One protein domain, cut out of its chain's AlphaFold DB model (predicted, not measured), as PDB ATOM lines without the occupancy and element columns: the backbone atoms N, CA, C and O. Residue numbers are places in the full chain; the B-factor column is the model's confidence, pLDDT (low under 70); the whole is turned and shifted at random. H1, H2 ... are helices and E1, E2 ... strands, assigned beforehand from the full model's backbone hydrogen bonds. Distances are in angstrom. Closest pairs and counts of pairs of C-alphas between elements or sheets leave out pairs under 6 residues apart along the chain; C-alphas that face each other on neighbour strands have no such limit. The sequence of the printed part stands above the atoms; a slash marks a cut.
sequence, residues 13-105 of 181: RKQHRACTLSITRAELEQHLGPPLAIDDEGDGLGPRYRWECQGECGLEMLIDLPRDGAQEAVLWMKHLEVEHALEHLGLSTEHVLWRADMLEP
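Overview. This is residues 13 to 105 of the 181 residues of an uncharacterized protein of Archangium sp. Cb G35 (UniProt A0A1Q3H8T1). A single strongly twisted sheet of six strands makes the body of this domain, and two short helices, H1 and H2, pack on it. H1 runs along the strands near E3 and E4, H2 runs across the strands near E5 and E1, and the two helices come together at a corner near His 31 and Leu 89. The printed part has 93 residues with two named helices and six named strands, in the order E1, H1, E2, E3, E4, E5, H2, E6 along the chain, and the class is mixed, helices and strands. The sheet's order is E2, E3, E4, E5, E1, E6, all antiparallel. The whole is compact and rounded, with a radius of gyration of the C-alphas of 12.7 A and spans of 36 by 27 by 25 A.

Along the chain. The two longest strands of the sheet are E3, residues 48 to 54, 19.7 A from first to last C-alpha, and E4, residues 60 to 66, 20.3 A. E5 holds residues 73 to 77 and measures 13.3 A. E1, residues 16 to 21, measures 14.7 A and begins with C-alpha 16 at (34.638, 90.351, 7.076). The edge strands are E2, residues 36 to 38, 6.2 A, and E6, residues 96 to 99, 7.3 A, which ends with C-alpha 99 at (40.092, 90.968, 16.489). H1 holds residues 25 to 32, 10.2 A, with C-alpha 25 at (41.119, 71.181, 14.481). H2 holds residues 82 to 89, 10.4 A.

Arrangement. E2, E3, E4 and E5 form a meander, each strand the antiparallel neighbour of the one before, and its successive pairs are hairpins. Between E3 and E4, N 51 and O 63 are 2.9 A apart, within hydrogen-bond range. E2 pairs with E3 through N 36 and O 50, 2.8 A. E4 and E5 have N 64 and O 74 at 2.9 A. E5 and E1, at 150 degrees between their directions, have N 18 and O 75 at 2.8 A. E1 and E6, at 159 degrees, have N 20 and O 98 at 2.9 A. E5, H2 and E6 form a split strand-helix-strand unit, two strands running the same way with E1 between them in the sheet, and its crossover is right-handed. H2 is on the sheet at a height over the sheet of 6.2 A; it lies over E5, only just, with 3 of its 8 C-alphas falling on that strand. On the local plane its line and that of E5 stand at 76 degrees, across the strands. The closest C-alphas of H2 and E1 are those of Val 82 and Ala 18, 6.6 A apart. H1 is on the sheet at a height of 9.9 A, over E4 and, only just, over E3, on which 3 of its C-alphas fall. It runs along the strands, at 12 degrees to E4 on the local plane. The closest C-alphas of H1 and E3 are those of Leu 32 and Trp 51, 7.4 A apart. H1 and H2 are close but not clearly touching, with the closest C-alphas, those of His 31 and Leu 89, 6.6 A apart, and about perpendicular at 83 degrees. In H1 and H2 every O i to N i+4 pair is within hydrogen-bond range. E2 and E6 are apart.

Size, cuts and confidence. The two C-alphas farthest apart, those of Asp 39 and Pro 105, are 37.1 A apart. The printed part has no cut, and none of its links between elements is long. The mean pLDDT of the printed part is 85.5, and it is under 70 at residues 13 to 14, 40 to 45, 69 to 70 and 103 to 105.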
ATOM      1  N   ARG A  13      30.958  88.565  -0.935       53.16
ATOM      2  CA  ARG A  13      31.813  89.770  -0.843       53.16
ATOM      3  C   ARG A  13      31.500  90.695   0.357       53.16
ATOM      4  O   ARG A  13      32.046  91.787   0.432       53.16
ATOM      5  N   LYS A  14      30.576  90.308   1.241       67.38
ATOM      6  CA  LYS A  14      30.092  91.035   2.415       67.38
ATOM      7  C   LYS A  14      30.519  90.408   3.750       67.38
ATOM      8  O   LYS A  14      30.067  90.890   4.781       67.38
ATOM      9  N   GLN A  15      31.287  89.317   3.757       77.81
ATOM     10  CA  GLN A  15      31.848  88.776   4.997       77.81
ATOM     11  C   GLN A  15      33.207  89.420   5.287       77.81
ATOM     12  O   GLN A  15      34.017  89.635   4.388       77.81
ATOM     13  N   HIS A  16      33.433  89.725   6.558       84.81
ATOM     14  CA  HIS A  16      34.638  90.351   7.076       84.81
ATOM     15  C   HIS A  16      35.388  89.348   7.950       84.81
ATOM     16  O   HIS A  16      34.766  88.548   8.653       84.81
ATOM     17  N   ARG A  17      36.724  89.404   7.928       89.88
ATOM     18  CA  ARG A  17      37.555  88.688   8.901       89.88
ATOM     19  C   ARG A  17      37.274  89.292  10.273       89.88
ATOM     20  O   ARG A  17      37.678  90.423  10.517       89.88
ATOM     21  N   ALA A  18      36.578  88.560  11.133       91.19
ATOM     22  CA  ALA A  18      36.156  89.051  12.436       91.19
ATOM     23  C   ALA A  18      37.258  88.880  13.483       91.19
ATOM     24  O   ALA A  18      37.633  89.841  14.156       91.19
ATOM     25  N   CYS A  19      37.824  87.678  13.584       93.94
ATOM     26  CA  CYS A  19      38.923  87.401  14.498       93.94
ATOM     27  C   CYS A  19      39.802  86.237  14.018       93.94
ATOM     28  O   CYS A  19      39.464  85.507  13.082       93.94
ATOM     29  N   THR A  20      40.954  86.104  14.668       94.94
ATOM     30  CA  THR A  20      41.858  84.956  14.546       94.94
ATOM     31  C   THR A  20      41.835  84.187  15.854       94.94
ATOM     32  O   THR A  20      41.921  84.798  16.924       94.94
ATOM     33  N   LEU A  21      41.741  82.867  15.765       95.25
ATOM     34  CA  LEU A  21      41.607  81.968  16.897       95.25
ATOM     35  C   LEU A  21      42.827  81.045  17.006       95.25
ATOM     36  O   LEU A  21      43.243  80.429  16.025       95.25
ATOM     37  N   SER A  22      43.355  80.915  18.221       94.38
ATOM     38  CA  SER A  22      44.291  79.865  18.620       94.38
ATOM     39  C   SER A  22      43.491  78.654  19.085       94.38
ATOM     40  O   SER A  22      43.291  78.459  20.282       94.38
ATOM     41  N   ILE A  23      42.991  77.870  18.135       91.88
ATOM     42  CA  ILE A  23      42.201  76.670  18.411       91.88
ATOM     43  C   ILE A  23      42.585  75.557  17.446       91.88
ATOM     44  O   ILE A  23      42.822  75.796  16.261       91.88
ATOM     45  N   THR A  24      42.656  74.331  17.952       91.56
ATOM     46  CA  THR A  24      43.020  73.177  17.133       91.56
ATOM     47  C   THR A  24      41.839  72.670  16.309       91.56
ATOM     48  O   THR A  24      40.666  72.870  16.639       91.56
ATOM     49  N   ARG A  25      42.140  71.911  15.249       92.38
ATOM     50  CA  ARG A  25      41.119  71.181  14.481       92.38
ATOM     51  C   ARG A  25      40.268  70.274  15.373       92.38
ATOM     52  O   ARG A  25      39.058  70.227  15.198       92.38
ATOM     53  N   ALA A  26      40.899  69.529  16.282       91.31
ATOM     54  CA  ALA A  26      40.206  68.550  17.117       91.31
ATOM     55  C   ALA A  26      39.180  69.221  18.041       91.31
ATOM     56  O   ALA A  26      38.064  68.728  18.177       91.31
ATOM     57  N   GLU A  27      39.532  70.374  18.614       91.94
ATOM     58  CA  GLU A  27      38.609  71.176  19.421       91.94
ATOM     59  C   GLU A  27      37.449  71.701  18.567       91.94
ATOM     60  O   GLU A  27      36.288  71.514  18.927       91.94
ATOM     61  N   LEU A  28      37.722  72.270  17.385       91.75
ATOM     62  CA  LEU A  28      36.658  72.705  16.472       91.75
ATOM     63  C   LEU A  28      35.717  71.555  16.082       91.75
ATOM     64  O   LEU A  28      34.501  71.739  16.075       91.75
ATOM     65  N   GLU A  29      36.246  70.359  15.818       92.56
ATOM     66  CA  GLU A  29      35.430  69.177  15.522       92.56
ATOM     67  C   GLU A  29      34.566  68.734  16.703       92.56
ATOM     68  O   GLU A  29      33.421  68.328  16.506       92.56
ATOM     69  N   GLN A  30      35.074  68.848  17.930       91.00
ATOM     70  CA  GLN A  30      34.304  68.546  19.133       91.00
ATOM     71  C   GLN A  30      33.109  69.496  19.299       91.00
ATOM     72  O   GLN A  30      32.032  69.062  19.712       91.00
ATOM     73  N   HIS A  31      33.284  70.777  18.970       87.81
ATOM     74  CA  HIS A  31      32.235  71.788  19.108       87.81
ATOM     75  C   HIS A  31      31.246  71.807  17.933       87.81
ATOM     76  O   HIS A  31      30.052  72.043  18.133       87.81
ATOM     77  N   LEU A  32      31.728  71.579  16.710       89.19
ATOM     78  CA  LEU A  32      30.988  71.861  15.473       89.19
ATOM     79  C   LEU A  32      30.721  70.626  14.610       89.19
ATOM     80  O   LEU A  32      29.943  70.703  13.658       89.19
ATOM     81  N   GLY A  33      31.344  69.494  14.932       89.75
ATOM     82  CA  GLY A  33      31.384  68.324  14.065       89.75
ATOM     83  C   GLY A  33      32.454  68.432  12.967       89.75
ATOM     84  O   GLY A  33      33.258  69.366  12.955       89.75
ATOM     85  N   PRO A  34      32.499  67.461  12.040       89.81
ATOM     86  CA  PRO A  34      33.553  67.385  11.032       89.81
ATOM     87  C   PRO A  34      33.519  68.578  10.055       89.81
ATOM     88  O   PRO A  34      32.431  69.039   9.700       89.81
ATOM     89  N   PRO A  35      34.684  69.057   9.579       91.00
ATOM     90  CA  PRO A  35      34.759  70.141   8.607       91.00
ATOM     91  C   PRO A  35      34.366  69.696   7.197       91.00
ATOM     92  O   PRO A  35      34.470  68.526   6.823       91.00
ATOM     93  N   LEU A  36      34.050  70.685   6.367       86.88
ATOM     94  CA  LEU A  36      34.158  70.601   4.918       86.88
ATOM     95  C   LEU A  36      35.643  70.694   4.537       86.88
ATOM     96  O   LEU A  36      36.324  71.658   4.891       86.88
ATOM     97  N   ALA A  37      36.162  69.693   3.830       79.88
ATOM     98  CA  ALA A  37      37.502  69.765   3.258       79.88
ATOM     99  C   ALA A  37      37.438  70.542   1.938       79.88
ATOM    100  O   ALA A  37      36.719  70.141   1.026       79.88
ATOM    101  N   ILE A  38      38.177  71.647   1.857       78.44
ATOM    102  CA  ILE A  38      38.299  72.463   0.651       78.44
ATOM    103  C   ILE A  38      39.717  72.275   0.114       78.44
ATOM    104  O   ILE A  38      40.701  72.532   0.819       78.44
ATOM    105  N   ASP A  39      39.809  71.768  -1.110       75.69
ATOM    106  CA  ASP A  39      41.074  71.578  -1.817       75.69
ATOM    107  C   ASP A  39      41.490  72.867  -2.545       75.69
ATOM    108  O   ASP A  39      40.826  73.899  -2.452       75.69
ATOM    109  N   ASP A  40      42.633  72.818  -3.230       64.94
ATOM    110  CA  ASP A  40      43.295  73.963  -3.857       64.94
ATOM    111  C   ASP A  40      42.551  74.440  -5.126       64.94
ATOM    112  O   ASP A  40      43.036  74.345  -6.251       64.94
ATOM    113  N   GLU A  41      41.319  74.926  -4.967       56.22
ATOM    114  CA  GLU A  41      40.495  75.479  -6.045       56.22
ATOM    115  C   GLU A  41      40.784  76.976  -6.264       56.22
ATOM    116  O   GLU A  41      39.892  77.817  -6.230       56.22
ATOM    117  N   GLY A  42      42.053  77.334  -6.488       53.97
ATOM    118  CA  GLY A  42      42.435  78.584  -7.165       53.97
ATOM    119  C   GLY A  42      42.050  79.917  -6.501       53.97
ATOM    120  O   GLY A  42      42.243  80.962  -7.121       53.97
ATOM    121  N   ASP A  43      41.546  79.925  -5.263       63.88
ATOM    122  CA  ASP A  43      41.244  81.150  -4.502       63.88
ATOM    123  C   ASP A  43      42.498  81.796  -3.874       63.88
ATOM    124  O   ASP A  43      42.419  82.869  -3.274       63.88
ATOM    125  N   GLY A  44      43.661  81.154  -4.042       64.56
ATOM    126  CA  GLY A  44      44.965  81.625  -3.575       64.56
ATOM    127  C   GLY A  44      45.203  81.453  -2.073       64.56
ATOM    128  O   GLY A  44      46.226  81.915  -1.572       64.56
ATOM    129  N   LEU A  45      44.283  80.806  -1.354       68.88
ATOM    130  CA  LEU A  45      44.346  80.617   0.098       68.88
ATOM    131  C   LEU A  45      44.726  79.170   0.493       68.88
ATOM    132  O   LEU A  45      44.867  78.879   1.680       68.88
ATOM    133  N   GLY A  46      44.929  78.280  -0.485       77.19
ATOM    134  CA  GLY A  46      45.428  76.919  -0.283       77.19
ATOM    135  C   GLY A  46      44.416  75.951   0.352       77.19
ATOM    136  O   GLY A  46      43.297  76.349   0.710       77.19
ATOM    137  N   PRO A  47      44.795  74.670   0.520       85.12
ATOM    138  CA  PRO A  47      43.938  73.658   1.132       85.12
ATOM    139  C   PRO A  47      43.554  74.016   2.577       85.12
ATOM    140  O   PRO A  47      44.413  74.355   3.398       85.12
ATOM    141  N   ARG A  48      42.268  73.889   2.929       88.06
ATOM    142  CA  ARG A  48      41.768  74.220   4.279       88.06
ATOM    143  C   ARG A  48      40.616  73.342   4.747       88.06
ATOM    144  O   ARG A  48      39.911  72.721   3.955       88.06
ATOM    145  N   TYR A  49      40.435  73.313   6.060       90.88
ATOM    146  CA  TYR A  49      39.213  72.853   6.702       90.88
ATOM    147  C   TYR A  49      38.274  74.040   6.878       90.88
ATOM    148  O   TYR A  49      38.707  75.105   7.321       90.88
ATOM    149  N   ARG A  50      36.999  73.850   6.541       90.81
ATOM    150  CA  ARG A  50      35.966  74.872   6.673       90.81
ATOM    151  C   ARG A  50      34.801  74.380   7.517       90.81
ATOM    152  O   ARG A  50      34.267  73.300   7.279       90.81
ATOM    153  N   TRP A  51      34.350  75.220   8.438       91.69
ATOM    154  CA  TRP A  51      33.064  75.062   9.110       91.69
ATOM    155  C   TRP A  51      32.146  76.208   8.720       91.69
ATOM    156  O   TRP A  51      32.531  77.372   8.776       91.69
ATOM    157  N   GLU A  52      30.914  75.869   8.357       90.25
ATOM    158  CA  GLU A  52      29.845  76.821   8.075       90.25
ATOM    159  C   GLU A  52      28.690  76.524   9.025       90.25
ATOM    160  O   GLU A  52      28.098  75.439   9.001       90.25
ATOM    161  N   CYS A  53      28.371  77.479   9.891       87.88
ATOM    162  CA  CYS A  53      27.360  77.288  10.917       87.88
ATOM    163  C   CYS A  53      26.429  78.489  11.023       87.88
ATOM    164  O   CYS A  53      26.798  79.633  10.747       87.88
ATOM    165  N   GLN A  54      25.190  78.195  11.415       89.31
ATOM    166  CA  GLN A  54      24.181  79.201  11.689       89.31
ATOM    167  C   GLN A  54      23.556  78.966  13.064       89.31
ATOM    168  O   GLN A  54      23.120  77.854  13.403       89.31
ATOM    169  N   GLY A  55      23.538  80.031  13.864       87.12
ATOM    170  CA  GLY A  55      22.799  80.100  15.117       87.12
ATOM    171  C   GLY A  55      21.292  80.166  14.864       87.12
ATOM    172  O   GLY A  55      20.842  80.602  13.806       87.12
ATOM    173  N   GLU A  56      20.479  79.762  15.840       88.50
ATOM    174  CA  GLU A  56      19.013  79.861  15.713       88.50
ATOM    175  C   GLU A  56      18.526  81.315  15.641       88.50
ATOM    176  O   GLU A  56      17.477  81.581  15.064       88.50
ATOM    177  N   CYS A  57      19.334  82.250  16.148       88.94
ATOM    178  CA  CYS A  57      19.160  83.696  16.018       88.94
ATOM    179  C   CYS A  57      19.465  84.238  14.609       88.94
ATOM    180  O   CYS A  57      19.313  85.432  14.374       88.94
ATOM    181  N   GLY A  58      19.911  83.389  13.675       89.56
ATOM    182  CA  GLY A  58      20.274  83.781  12.313       89.56
ATOM    183  C   GLY A  58      21.737  84.186  12.128       89.56
ATOM    184  O   GLY A  58      22.135  84.422  10.986       89.56
ATOM    185  N   LEU A  59      22.553  84.207  13.191       90.94
ATOM    186  CA  LEU A  59      23.984  84.504  13.103       90.94
ATOM    187  C   LEU A  59      24.696  83.482  12.214       90.94
ATOM    188  O   LEU A  59      24.745  82.299  12.544       90.94
ATOM    189  N   GLU A  60      25.271  83.947  11.110       90.94
ATOM    190  CA  GLU A  60      26.063  83.133  10.189       90.94
ATOM    191  C   GLU A  60      27.554  83.301  10.483       90.94
ATOM    192  O   GLU A  60      28.067  84.423  10.547       90.94
ATOM    193  N   MET A  61      28.246  82.175  10.625       91.12
ATOM    194  CA  MET A  61      29.672  82.110  10.920       91.12
ATOM    195  C   MET A  61      30.352  81.138   9.963       91.12
ATOM    196  O   MET A  61      29.850  80.039   9.704       91.12
ATOM    197  N   LEU A  62      31.521  81.539   9.474       91.50
ATOM    198  CA  LEU A  62      32.401  80.696   8.678       91.50
ATOM    199  C   LEU A  62      33.777  80.663   9.334       91.50
ATOM    200  O   LEU A  62      34.331  81.706   9.663       91.50
ATOM    201  N   ILE A  63      34.323  79.468   9.529       92.88
ATOM    202  CA  ILE A  63      35.646  79.270  10.119       92.88
ATOM    203  C   ILE A  63      36.518  78.561   9.098       92.88
ATOM    204  O   ILE A  63      36.161  77.472   8.653       92.88
ATOM    205  N   ASP A  64      37.653  79.164   8.767       92.19
ATOM    206  CA  ASP A  64      38.686  78.566   7.923       92.19
ATOM    207  C   ASP A  64      39.913  78.222   8.765       92.19
ATOM    208  O   ASP A  64      40.427  79.073   9.486       92.19
ATOM    209  N   LEU A  65      40.413  76.995   8.640       92.00
ATOM    210  CA  LEU A  65      41.661  76.545   9.254       92.00
ATOM    211  C   LEU A  65      42.575  75.961   8.166       92.00
ATOM    212  O   LEU A  65      42.180  74.978   7.528       92.00
ATOM    213  N   PRO A  66      43.782  76.513   7.940       89.50
ATOM    214  CA  PRO A  66      44.730  75.958   6.977       89.50
ATOM    215  C   PRO A  66      45.021  74.476   7.252       89.50
ATOM    216  O   PRO A  66      45.190  74.071   8.403       89.50
ATOM    217  N   ARG A  67      45.077  73.650   6.200       86.25
ATOM    218  CA  ARG A  67      45.477  72.234   6.334       86.25
ATOM    219  C   ARG A  67      46.977  72.094   6.548       86.25
ATOM    220  O   ARG A  67      47.400  71.252   7.335       86.25
ATOM    221  N   ASP A  68      47.734  72.944   5.865       80.56
ATOM    222  CA  ASP A  68      49.186  72.976   5.881       80.56
ATOM    223  C   ASP A  68      49.657  74.338   6.421       80.56
ATOM    224  O   ASP A  68      49.137  75.384   6.035       80.56
ATOM    225  N   GLY A  69      50.652  74.342   7.313       66.50
ATOM    226  CA  GLY A  69      51.234  75.574   7.863       66.50
ATOM    227  C   GLY A  69      50.646  76.019   9.207       66.50
ATOM    228  O   GLY A  69      50.426  75.196  10.097       66.50
ATOM    229  N   ALA A  70      50.497  77.336   9.395       62.28
ATOM    230  CA  ALA A  70      50.086  77.933  10.668       62.28
ATOM    231  C   ALA A  70      48.684  77.457  11.087       62.28
ATOM    232  O   ALA A  70      47.731  77.555  10.318       62.28
ATOM    233  N   GLN A  71      48.565  76.962  12.321       76.94
ATOM    234  CA  GLN A  71      47.345  76.350  12.871       76.94
ATOM    235  C   GLN A  71      46.366  77.376  13.458       76.94
ATOM    236  O   GLN A  71      45.698  77.111  14.453       76.94
ATOM    237  N   GLU A  72      46.308  78.570  12.879       91.19
ATOM    238  CA  GLU A  72      45.390  79.611  13.331       91.19
ATOM    239  C   GLU A  72      44.099  79.530  12.524       91.19
ATOM    240  O   GLU A  72      44.116  79.596  11.292       91.19
ATOM    241  N   ALA A  73      42.970  79.404  13.218       93.56
ATOM    242  CA  ALA A  73      41.668  79.453  12.575       93.56
ATOM    243  C   ALA A  73      41.233  80.912  12.383       93.56
ATOM    244  O   ALA A  73      41.493  81.782  13.217       93.56
ATOM    245  N   VAL A  74      40.536  81.193  11.290       93.56
ATOM    246  CA  VAL A  74      40.023  82.524  10.966       93.56
ATOM    247  C   VAL A  74      38.506  82.484  10.960       93.56
ATOM    248  O   VAL A  74      37.911  81.729  10.193       93.56
ATOM    249  N   LEU A  75      37.888  83.320  11.796       93.88
ATOM    250  CA  LEU A  75      36.439  83.485  11.852       93.88
ATOM    251  C   LEU A  75      36.003  84.631  10.935       93.88
ATOM    252  O   LEU A  75      36.484  85.762  11.045       93.88
ATOM    253  N   TRP A  76      35.042  84.338  10.069       92.00
ATOM    254  CA  TRP A  76      34.443  85.249   9.108       92.00
ATOM    255  C   TRP A  76      32.965  85.437   9.410       92.00
ATOM    256  O   TRP A  76      32.231  84.473   9.646       92.00
ATOM    257  N   MET A  77      32.523  86.692   9.390       89.88
ATOM    258  CA  MET A  77      31.153  87.063   9.730       89.88
ATOM    259  C   MET A  77      30.707  88.273   8.919       89.88
ATOM    260  O   MET A  77      31.509  89.118   8.527       89.88
ATOM    261  N   LYS A  78      29.402  88.384   8.677       86.62
ATOM    262  CA  LYS A  78      28.827  89.565   8.021       86.62
ATOM    263  C   LYS A  78      28.821  90.792   8.941       86.62
ATOM    264  O   LYS A  78      29.073  91.901   8.485       86.62
ATOM    265  N   HIS A  79      28.512  90.584  10.216       85.38
ATOM    266  CA  HIS A  79      28.518  91.608  11.257       85.38
ATOM    267  C   HIS A  79      29.618  91.241  12.260       85.38
ATOM    268  O   HIS A  79      29.729  90.070  12.624       85.38
ATOM    269  N   LEU A  80      30.457  92.205  12.655       87.94
ATOM    270  CA  LEU A  80      31.577  91.993  13.582       87.94
ATOM    271  C   LEU A  80      31.055  91.827  15.016       87.94
ATOM    272  O   LEU A  80      31.097  92.753  15.814       87.94
ATOM    273  N   GLU A  81      30.505  90.654  15.313       89.31
ATOM    274  CA  GLU A  81      29.845  90.335  16.584       89.31
ATOM    275  C   GLU A  81      30.595  89.195  17.290       89.31
ATOM    276  O   GLU A  81      30.075  88.092  17.470       89.31
ATOM    277  N   VAL A  82      31.864  89.446  17.631       91.12
ATOM    278  CA  VAL A  82      32.809  88.408  18.077       91.12
ATOM    279  C   VAL A  82      32.352  87.741  19.375       91.12
ATOM    280  O   VAL A  82      32.345  86.515  19.439       91.12
ATOM    281  N   GLU A  83      31.915  88.498  20.385       90.62
ATOM    282  CA  GLU A  83      31.389  87.949  21.645       90.62
ATOM    283  C   GLU A  83      30.239  86.973  21.396       90.62
ATOM    284  O   GLU A  83      30.213  85.871  21.937       90.62
ATOM    285  N   HIS A  84      29.305  87.362  20.527       93.69
ATOM    286  CA  HIS A  84      28.140  86.555  20.200       93.69
ATOM    287  C   HIS A  84      28.523  85.259  19.478       93.69
ATOM    288  O   HIS A  84      27.984  84.192  19.784       93.69
ATOM    289  N   ALA A  85      29.494  85.325  18.565       93.88
ATOM    290  CA  ALA A  85      30.019  84.136  17.913       93.88
ATOM    291  C   ALA A  85      30.705  83.188  18.901       93.88
ATOM    292  O   ALA A  85      30.400  81.999  18.903       93.88
ATOM    293  N   LEU A  86      31.591  83.694  19.765       93.62
ATOM    294  CA  LEU A  86      32.295  82.863  20.751       93.62
ATOM    295  C   LEU A  86      31.313  82.114  21.655       93.62
ATOM    296  O   LEU A  86      31.483  80.915  21.887       93.62
ATOM    297  N   GLU A  87      30.242  82.782  22.085       93.44
ATOM    298  CA  GLU A  87      29.190  82.163  22.887       93.44
ATOM    299  C   GLU A  87      28.519  80.986  22.173       93.44
ATOM    300  O   GLU A  87      28.354  79.916  22.765       93.44
ATOM    301  N   HIS A  88      28.205  81.138  20.885       92.94
ATOM    302  CA  HIS A  88      27.651  80.059  20.069       92.94
ATOM    303  C   HIS A  88      28.632  78.913  19.808       92.94
ATOM    304  O   HIS A  88      28.213  77.754  19.749       92.94
ATOM    305  N   LEU A  89      29.916  79.232  19.647       91.94
ATOM    306  CA  LEU A  89      30.981  78.256  19.430       91.94
ATOM    307  C   LEU A  89      31.366  77.515  20.721       91.94
ATOM    308  O   LEU A  89      32.066  76.509  20.656       91.94
ATOM    309  N   GLY A  90      30.907  77.981  21.887       90.81
ATOM    310  CA  GLY A  90      31.342  77.448  23.177       90.81
ATOM    311  C   GLY A  90      32.781  77.833  23.524       90.81
ATOM    312  O   GLY A  90      33.399  77.181  24.360       90.81
ATOM    313  N   LEU A  91      33.306  78.879  22.888       91.75
ATOM    314  CA  LEU A  91      34.666  79.366  23.072       91.75
ATOM    315  C   LEU A  91      34.685  80.565  24.017       91.75
ATOM    316  O   LEU A  91      33.667  81.202  24.286       91.75
ATOM    317  N   SER A  92      35.870  80.865  24.527       90.62
ATOM    318  CA  SER A  92      36.137  82.016  25.387       90.62
ATOM    319  C   SER A  92      37.068  83.004  24.678       90.62
ATOM    320  O   SER A  92      37.699  82.688  23.665       90.62
ATOM    321  N   THR A  93      37.221  84.199  25.246       90.31
ATOM    322  CA  THR A  93      38.152  85.215  24.735       90.31
ATOM    323  C   THR A  93      39.620  84.785  24.790       90.31
ATOM    324  O   THR A  93      40.436  85.382  24.101       90.31
ATOM    325  N   GLU A  94      39.974  83.756  25.571       92.50
ATOM    326  CA  GLU A  94      41.354  83.248  25.654       92.50
ATOM    327  C   GLU A  94      41.814  82.570  24.357       92.50
ATOM    328  O   GLU A  94      43.005  82.511  24.068       92.50
ATOM    329  N   HIS A  95      40.858  82.128  23.537       93.56
ATOM    330  CA  HIS A  95      41.126  81.553  22.226       93.56
ATOM    331  C   HIS A  95      41.417  82.629  21.177       93.56
ATOM    332  O   HIS A  95      41.792  82.294  20.060       93.56
ATOM    333  N   VAL A  96      41.227  83.915  21.480       94.06
ATOM    334  CA  VAL A  96      41.295  84.988  20.485       94.06
ATOM    335  C   VAL A  96      42.689  85.606  20.445       94.06
ATOM    336  O   VAL A  96      43.117  86.266  21.386       94.06
ATOM    337  N   LEU A  97      43.374  85.453  19.311       93.06
ATOM    338  CA  LEU A  97      44.695  86.045  19.066       93.06
ATOM    339  C   LEU A  97      44.607  87.481  18.545       93.06
ATOM    340  O   LEU A  97      45.472  88.312  18.812       93.06
ATOM    341  N   TRP A  98      43.574  87.770  17.755       92.50
ATOM    342  CA  TRP A  98      43.392  89.062  17.099       92.50
ATOM    343  C   TRP A  98      41.915  89.306  16.795       92.50
ATOM    344  O   TRP A  98      41.204  88.355  16.471       92.50
ATOM    345  N   ARG A  99      41.465  90.566  16.834       90.69
ATOM    346  CA  ARG A  99      40.092  90.968  16.489       90.69
ATOM    347  C   ARG A  99      40.071  92.205  15.601       90.69
ATOM    348  O   ARG A  99      40.852  93.130  15.815       90.69
ATOM    349  N   ALA A 100      39.132  92.241  14.661       86.31
ATOM    350  CA  ALA A 100      38.919  93.387  13.784       86.31
ATOM    351  C   ALA A 100      38.275  94.574  14.512       86.31
ATOM    352  O   ALA A 100      38.634  95.719  14.261       86.31
ATOM    353  N   ASP A 101      37.364  94.303  15.443       77.19
ATOM    354  CA  ASP A 101      36.628  95.316  16.212       77.19
ATOM    355  C   ASP A 101      37.440  95.946  17.354       77.19
ATOM    356  O   ASP A 101      36.985  96.889  17.981       77.19
ATOM    357  N   MET A 102      38.667  95.482  17.603       76.06
ATOM    358  CA  MET A 102      39.623  96.174  18.479       76.06
ATOM    359  C   MET A 102      40.291  97.368  17.781       76.06
ATOM    360  O   MET A 102      40.956  98.170  18.437       76.06
ATOM    361  N   LEU A 103      40.166  97.471  16.454       62.88
ATOM    362  CA  LEU A 103      40.774  98.542  15.662       62.88
ATOM    363  C   LEU A 103      39.864  99.771  15.524       62.88
ATOM    364  O   LEU A 103      40.354 100.846  15.185       62.88
ATOM    365  N   GLU A 104      38.573  99.632  15.821       59.56
ATOM    366  CA  GLU A 104      37.589 100.714  15.787       59.56
ATOM    367  C   GLU A 104      36.795 100.733  17.101       59.56
ATOM    368  O   GLU A 104      36.548  99.681  17.683       59.56
ATOM    369  N   PRO A 105      36.405 101.906  17.628       60.22
ATOM    370  CA  PRO A 105      35.561 101.960  18.816       60.22
ATOM    371  C   PRO A 105      34.238 101.218  18.582       60.22
ATOM    372  O   PRO A 105      33.713 101.217  17.467       60.22
TER     373      PRO A 105